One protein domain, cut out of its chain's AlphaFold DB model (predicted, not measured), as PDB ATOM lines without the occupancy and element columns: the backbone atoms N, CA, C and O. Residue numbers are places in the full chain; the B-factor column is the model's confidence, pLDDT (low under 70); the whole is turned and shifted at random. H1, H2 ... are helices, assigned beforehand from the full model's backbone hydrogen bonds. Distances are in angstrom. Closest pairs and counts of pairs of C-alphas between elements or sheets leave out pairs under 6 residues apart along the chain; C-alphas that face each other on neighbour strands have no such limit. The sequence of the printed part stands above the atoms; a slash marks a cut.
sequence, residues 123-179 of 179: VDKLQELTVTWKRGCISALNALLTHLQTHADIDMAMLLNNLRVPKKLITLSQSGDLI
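What this domain is: This is residues 123 to 179 of the 179 residues of an uncharacterized protein of Asbolus verrucosus (UniProt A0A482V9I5). Picture one long helix, H1, with its first residues, 123 to 133, sticking out as a bare arm; beyond H1's other end the chain turns back, and the short helix H2 and then a long loop stretch, residues 163 to 179, gather on one side of the rest of H1. H2 is set crosswise to H1, near H1's last turns. The printed part has 57 residues with two named helices, H1 then H2, and no named strand; its class is all helix. It is only just loose, close to compact, with a radius of gyration of the C-alphas of 12.6 A. The C-alphas span 42 by 20 by 20 A, and the free arm adds to the length.

Where its parts are: Find C-alpha 123 at (124.778, 167.224, 130.537); from there H1, residues 123 to 148, runs 36.7 A to C-alpha 148 at (159.402, 155.836, 135.222). H2, residues 156 to 162, begins at C-alpha 156 at (155.178, 162.446, 128.342) and is 9.9 A long.

How they stand to each other: Start from H1 and look at Leu 145. H1 and H2 are close but not clearly touching, with 2 pairs of C-alphas within 8 A; the closest are those of Leu 145 and Met 156, 6.8 A apart. Their lines are about perpendicular, at 84 degrees. In H1 and H2 every O i to N i+4 pair is within hydrogen-bond range.

The domain as a whole: The two C-alphas farthest apart are those of Val 123 and His 151, at 42.3 A. Without residues 123 to 133, which stand free, the body spans 29 by 20 by 19 A. The printed part has no cut, and the link from H1 to H2 is short. Look for low confidence, pLDDT under 70, at residues 174 to 177 and at Ile 179, the chain's last residue; the mean pLDDT of the printed part is 89.5.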
ATOM      1  N   VAL A 123     123.619 166.973 131.405       85.88
ATOM      2  CA  VAL A 123     124.778 167.224 130.537       85.88
ATOM      3  C   VAL A 123     125.859 167.992 131.293       85.88
ATOM      4  O   VAL A 123     127.039 167.676 131.142       85.88
ATOM      5  N   ASP A 124     125.462 168.927 132.157       87.56
ATOM      6  CA  ASP A 124     126.387 169.737 132.946       87.56
ATOM      7  C   ASP A 124     127.132 168.855 133.952       87.56
ATOM      8  O   ASP A 124     128.362 168.897 134.047       87.56
ATOM      9  N   LYS A 125     126.413 167.945 134.619       89.44
ATOM     10  CA  LYS A 125     127.028 166.953 135.510       89.44
ATOM     11  C   LYS A 125     127.951 165.986 134.768       89.44
ATOM     12  O   LYS A 125     129.004 165.612 135.286       89.44
ATOM     13  N   LEU A 126     127.581 165.549 133.562       88.69
ATOM     14  CA  LEU A 126     128.445 164.691 132.748       88.69
ATOM     15  C   LEU A 126     129.734 165.424 132.352       88.69
ATOM     16  O   LEU A 126     130.817 164.833 132.382       88.69
ATOM     17  N   GLN A 127     129.630 166.708 132.018       90.62
ATOM     18  CA  GLN A 127     130.777 167.556 131.719       90.62
ATOM     19  C   GLN A 127     131.677 167.729 132.948       90.62
ATOM     20  O   GLN A 127     132.891 167.551 132.839       90.62
ATOM     21  N   GLU A 128     131.110 167.986 134.127       93.25
ATOM     22  CA  GLU A 128     131.855 168.082 135.388       93.25
ATOM     23  C   GLU A 128     132.605 166.780 135.712       93.25
ATOM     24  O   GLU A 128     133.804 166.793 136.020       93.25
ATOM     25  N   LEU A 129     131.929 165.635 135.578       93.75
ATOM     26  CA  LEU A 129     132.550 164.325 135.756       93.75
ATOM     27  C   LEU A 129     133.675 164.109 134.745       93.75
ATOM     28  O   LEU A 129     134.752 163.657 135.125       93.75
ATOM     29  N   THR A 130     133.468 164.479 133.483       92.88
ATOM     30  CA  THR A 130     134.490 164.362 132.433       92.88
ATOM     31  C   THR A 130     135.730 165.189 132.767       92.88
ATOM     32  O   THR A 130     136.849 164.693 132.650       92.88
ATOM     33  N   VAL A 131     135.556 166.426 133.245       92.12
ATOM     34  CA  VAL A 131     136.668 167.285 133.685       92.12
ATOM     35  C   VAL A 131     137.395 166.672 134.883       92.12
ATOM     36  O   VAL A 131     138.627 166.655 134.914       92.12
ATOM     37  N   THR A 132     136.649 166.130 135.845       95.50
ATOM     38  CA  THR A 132     137.207 165.483 137.040       95.50
ATOM     39  C   THR A 132     138.035 164.255 136.672       95.50
ATOM     40  O   THR A 132     139.175 164.121 137.119       95.50
ATOM     41  N   TRP A 133     137.509 163.398 135.795       96.00
ATOM     42  CA  TRP A 133     138.227 162.239 135.274       96.00
ATOM     43  C   TRP A 133     139.457 162.647 134.468       96.00
ATOM     44  O   TRP A 133     140.531 162.104 134.712       96.00
ATOM     45  N   LYS A 134     139.350 163.648 133.581       93.38
ATOM     46  CA  LYS A 134     140.503 164.156 132.820       93.38
ATOM     47  C   LYS A 134     141.612 164.622 133.767       93.38
ATOM     48  O   LYS A 134     142.767 164.245 133.583       93.38
ATOM     49  N   ARG A 135     141.267 165.378 134.814       92.12
ATOM     50  CA  ARG A 135     142.223 165.832 135.833       92.12
ATOM     51  C   ARG A 135     142.855 164.662 136.588       92.12
ATOM     52  O   ARG A 135     144.072 164.640 136.743       92.12
ATOM     53  N   GLY A 136     142.054 163.686 137.017       95.31
ATOM     54  CA  GLY A 136     142.550 162.486 137.692       95.31
ATOM     55  C   GLY A 136     143.526 161.690 136.824       95.31
ATOM     56  O   GLY A 136     144.600 161.314 137.290       95.31
ATOM     57  N   CYS A 137     143.202 161.505 135.542       94.56
ATOM     58  CA  CYS A 137     144.085 160.859 134.575       94.56
ATOM     59  C   CYS A 137     145.393 161.633 134.386       94.56
ATOM     60  O   CYS A 137     146.453 161.019 134.407       94.56
ATOM     61  N   ILE A 138     145.340 162.961 134.252       91.94
ATOM     62  CA  ILE A 138     146.538 163.812 134.143       91.94
ATOM     63  C   ILE A 138     147.431 163.659 135.380       91.94
ATOM     64  O   ILE A 138     148.630 163.432 135.245       91.94
ATOM     65  N   SER A 139     146.861 163.721 136.587       94.06
ATOM     66  CA  SER A 139     147.627 163.526 137.825       94.06
ATOM     67  C   SER A 139     148.256 162.136 137.909       94.06
ATOM     68  O   SER A 139     149.423 162.024 138.281       94.06
ATOM     69  N   ALA A 140     147.521 161.085 137.540       96.06
ATOM     70  CA  ALA A 140     148.041 159.720 137.534       96.06
ATOM     71  C   ALA A 140     149.157 159.530 136.493       96.06
ATOM     72  O   ALA A 140     150.163 158.893 136.791       96.06
ATOM     73  N   LEU A 141     149.008 160.114 135.300       95.00
ATOM     74  CA  LEU A 141     150.028 160.089 134.250       95.00
ATOM     75  C   LEU A 141     151.301 160.816 134.681       95.00
ATOM     76  O   LEU A 141     152.385 160.280 134.485       95.00
ATOM     77  N   ASN A 142     151.178 161.983 135.316       94.12
ATOM     78  CA  ASN A 142     152.326 162.700 135.871       94.12
ATOM     79  C   ASN A 142     153.030 161.879 136.957       94.12
ATOM     80  O   ASN A 142     154.246 161.743 136.920       94.12
ATOM     81  N   ALA A 143     152.281 161.284 137.890       95.94
ATOM     82  CA  ALA A 143     152.862 160.438 138.934       95.94
ATOM     83  C   ALA A 143     153.581 159.209 138.351       95.94
ATOM     84  O   ALA A 143     154.679 158.863 138.788       95.94
ATOM     85  N   LEU A 144     152.978 158.577 137.340       95.62
ATOM     86  CA  LEU A 144     153.579 157.461 136.617       95.62
ATOM     87  C   LEU A 144     154.853 157.891 135.883       95.62
ATOM     88  O   LEU A 144     155.858 157.187 135.964       95.62
ATOM     89  N   LEU A 145     154.831 159.040 135.204       94.81
ATOM     90  CA  LEU A 145     155.990 159.577 134.498       94.81
ATOM     91  C   LEU A 145     157.150 159.822 135.463       94.81
ATOM     92  O   LEU A 145     158.244 159.327 135.214       94.81
ATOM     93  N   THR A 146     156.898 160.484 136.596       95.69
ATOM     94  CA  THR A 146     157.917 160.723 137.630       95.69
ATOM     95  C   THR A 146     158.546 159.418 138.113       95.69
ATOM     96  O   THR A 146     159.754 159.357 138.319       95.69
ATOM     97  N   HIS A 147     157.750 158.357 138.278       96.56
ATOM     98  CA  HIS A 147     158.272 157.059 138.700       96.56
ATOM     99  C   HIS A 147     159.125 156.396 137.608       96.56
ATOM    100  O   HIS A 147     160.212 155.898 137.889       96.56
ATOM    101  N   LEU A 148     158.679 156.431 136.351       95.44
ATOM    102  CA  LEU A 148     159.402 155.836 135.222       95.44
ATOM    103  C   LEU A 148     160.701 156.580 134.893       95.44
ATOM    104  O   LEU A 148     161.694 155.940 134.545       95.44
ATOM    105  N   GLN A 149     160.720 157.900 135.078       94.88
ATOM    106  CA  GLN A 149     161.902 158.739 134.877       94.88
ATOM    107  C   GLN A 149     163.053 158.411 135.835       94.88
ATOM    108  O   GLN A 149     164.200 158.745 135.555       94.88
ATOM    109  N   THR A 150     162.785 157.697 136.934       96.19
ATOM    110  CA  THR A 150     163.853 157.186 137.809       96.19
ATOM    111  C   THR A 150     164.650 156.037 137.182       96.19
ATOM    112  O   THR A 150     165.762 155.750 137.625       96.19
ATOM    113  N   HIS A 151     164.103 155.385 136.151       95.69
ATOM    114  CA  HIS A 151     164.680 154.200 135.517       95.69
ATOM    115  C   HIS A 151     165.062 154.407 134.047       95.69
ATOM    116  O   HIS A 151     165.948 153.709 133.553       95.69
ATOM    117  N   ALA A 152     164.404 155.326 133.339       94.44
ATOM    118  CA  ALA A 152     164.644 155.587 131.924       94.44
ATOM    119  C   ALA A 152     164.307 157.037 131.558       94.44
ATOM    120  O   ALA A 152     163.403 157.630 132.137       94.44
ATOM    121  N   ASP A 153     164.987 157.585 130.552       94.00
ATOM    122  CA  ASP A 153     164.665 158.904 129.999       94.00
ATOM    123  C   ASP A 153     163.427 158.797 129.092       94.00
ATOM    124  O   ASP A 153     163.518 158.497 127.901       94.00
ATOM    125  N   ILE A 154     162.247 158.913 129.705       94.69
ATOM    126  CA  ILE A 154     160.946 158.840 129.034       94.69
ATOM    127  C   ILE A 154     160.267 160.200 129.165       94.69
ATOM    128  O   ILE A 154     160.137 160.737 130.268       94.69
ATOM    129  N   ASP A 155     159.790 160.734 128.042       93.06
ATOM    130  CA  ASP A 155     158.974 161.943 127.994       93.06
ATOM    131  C   ASP A 155     157.465 161.613 128.010       93.06
ATOM    132  O   ASP A 155     157.022 160.478 127.793       93.06
ATOM    133  N   MET A 156     156.634 162.625 128.282       92.44
ATOM    134  CA  MET A 156     155.178 162.446 128.342       92.44
ATOM    135  C   MET A 156     154.602 161.975 126.994       92.44
ATOM    136  O   MET A 156     153.644 161.199 126.958       92.44
ATOM    137  N   ALA A 157     155.189 162.405 125.874       92.12
ATOM    138  CA  ALA A 157     154.731 162.032 124.541       92.12
ATOM    139  C   ALA A 157     154.940 160.534 124.256       92.12
ATOM    140  O   ALA A 157     154.010 159.865 123.791       92.12
ATOM    141  N   MET A 158     156.115 159.988 124.580       94.38
ATOM    142  CA  MET A 158     156.396 158.556 124.482       94.38
ATOM    143  C   MET A 158     155.506 157.756 125.427       94.38
ATOM    144  O   MET A 158     154.961 156.732 125.009       94.38
ATOM    145  N   LEU A 159     155.288 158.230 126.660       94.12
ATOM    146  CA  LEU A 159     154.394 157.564 127.609       94.12
ATOM    147  C   LEU A 159     152.967 157.441 127.050       94.12
ATOM    148  O   LEU A 159     152.404 156.343 127.029       94.12
ATOM    149  N   LEU A 160     152.390 158.535 126.544       94.56
ATOM    150  CA  LEU A 160     151.045 158.529 125.957       94.56
ATOM    151  C   LEU A 160     150.948 157.628 124.721       94.56
ATOM    152  O   LEU A 160     149.939 156.940 124.539       94.56
ATOM    153  N   ASN A 161     151.993 157.601 123.888       94.19
ATOM    154  CA  ASN A 161     152.055 156.725 122.722       94.19
ATOM    155  C   ASN A 161     152.110 155.242 123.129       94.19
ATOM    156  O   ASN A 161     151.373 154.422 122.577       94.19
ATOM    157  N   ASN A 162     152.910 154.909 124.144       94.81
ATOM    158  CA  ASN A 162     153.035 153.549 124.674       94.81
ATOM    159  C   ASN A 162     151.730 153.060 125.320       94.81
ATOM    160  O   ASN A 162     151.341 151.907 125.137       94.81
ATOM    161  N   LEU A 163     151.008 153.952 126.003       94.88
ATOM    162  CA  LEU A 163     149.685 153.678 126.574       94.88
ATOM    163  C   LEU A 163     148.547 153.719 125.537       94.88
ATOM    164  O   LEU A 163     147.395 153.461 125.883       94.88
ATOM    165  N   ARG A 164     148.852 154.031 124.267       95.44
ATOM    166  CA  ARG A 164     147.888 154.160 123.158       95.44
ATOM    167  C   ARG A 164     146.742 155.128 123.464       95.44
ATOM    168  O   ARG A 164     145.598 154.904 123.065       95.44
ATOM    169  N   VAL A 165     147.048 156.224 124.159       91.75
ATOM    170  CA  VAL A 165     146.050 157.242 124.493       91.75
ATOM    171  C   VAL A 165     145.686 158.036 123.230       91.75
ATOM    172  O   VAL A 165     146.572 158.565 122.556       91.75
ATOM    173  N   PRO A 166     144.392 158.162 122.879       91.75
ATOM    174  CA  PRO A 166     143.984 158.953 121.725       91.75
ATOM    175  C   PRO A 166     144.376 160.429 121.871       91.75
ATOM    176  O   PRO A 166     144.026 161.077 122.857       91.75
ATOM    177  N   LYS A 167     144.985 161.007 120.826       87.00
ATOM    178  CA  LYS A 167     145.427 162.421 120.789       87.00
ATOM    179  C   LYS A 167     144.304 163.448 121.007       87.00
ATOM    180  O   LYS A 167     144.572 164.603 121.298       87.00
ATOM    181  N   LYS A 168     143.042 163.040 120.833       88.44
ATOM    182  CA  LYS A 168     141.862 163.890 121.058       88.44
ATOM    183  C   LYS A 168     141.476 164.002 122.537       88.44
ATOM    184  O   LYS A 168     140.717 164.896 122.885       88.44
ATOM    185  N   LEU A 169     141.939 163.074 123.379       86.06
ATOM    186  CA  LEU A 169     141.532 162.983 124.784       86.06
ATOM    187  C   LEU A 169     142.401 163.871 125.685       86.06
ATOM    188  O   LEU A 169     141.909 164.468 126.640       86.06
ATOM    189  N   ILE A 170     143.693 163.955 125.365       85.81
ATOM    190  CA  ILE A 170     144.701 164.683 126.133       85.81
ATOM    191  C   ILE A 170     145.596 165.451 125.162       85.81
ATOM    192  O   ILE A 170     146.174 164.866 124.247       85.81
ATOM    193  N   THR A 171     145.700 166.760 125.375       83.38
ATOM    194  CA  THR A 171     146.518 167.676 124.580       83.38
ATOM    195  C   THR A 171     147.788 168.037 125.333       83.38
ATOM    196  O   THR A 171     147.732 168.429 126.497       83.38
ATOM    197  N   LEU A 172     148.925 167.912 124.653       78.81
ATOM    198  CA  LEU A 172     150.213 168.389 125.144       78.81
ATOM    199  C   LEU A 172     150.436 169.831 124.676       78.81
ATOM    200  O   LEU A 172     150.094 170.181 123.542       78.81
ATOM    201  N   SER A 173     151.006 170.657 125.545       77.69
ATOM    202  CA  SER A 173     151.542 171.971 125.215       77.69
ATOM    203  C   SER A 173     152.771 171.835 124.309       77.69
ATOM    204  O   SER A 173     153.374 170.767 124.195       77.69
ATOM    205  N   GLN A 174     153.205 172.946 123.712       67.50
ATOM    206  CA  GLN A 174     154.484 172.993 122.991       67.50
ATOM    207  C   GLN A 174     155.696 172.727 123.900       67.50
ATOM    208  O   GLN A 174     156.739 172.324 123.397       67.50
ATOM    209  N   SER A 175     155.560 172.920 125.218       67.06
ATOM    210  CA  SER A 175     156.582 172.591 126.217       67.06
ATOM    211  C   SER A 175     156.569 171.118 126.650       67.06
ATOM    212  O   SER A 175     157.447 170.712 127.402       67.06
ATOM    213  N   GLY A 176     155.614 170.308 126.169       63.84
ATOM    214  CA  GLY A 176     155.458 168.903 126.567       63.84
ATOM    215  C   GLY A 176     154.631 168.695 127.841       63.84
ATOM    216  O   GLY A 176     154.459 167.557 128.277       63.84
ATOM    217  N   ASP A 177     154.074 169.769 128.401       67.75
ATOM    218  CA  ASP A 177     153.211 169.735 129.582       67.75
ATOM    219  C   ASP A 177     151.758 169.421 129.205       67.75
ATOM    220  O   ASP A 177     151.284 169.737 128.114       67.75
ATOM    221  N   LEU A 178     151.009 168.807 130.117       70.06
ATOM    222  CA  LEU A 178     149.597 168.482 129.903       70.06
ATOM    223  C   LEU A 178     148.705 169.728 130.071       70.06
ATOM    224  O   LEU A 178     148.742 170.359 131.128       70.06
ATOM    225  N   ILE A 179     147.877 170.039 129.057       60.66
ATOM    226  CA  ILE A 179     146.852 171.112 129.076       60.66
ATOM    227  C   ILE A 179     145.424 170.533 129.162       60.66
ATOM    228  O   ILE A 179     145.043 169.616 128.382       60.66
TER     229      ILE A 179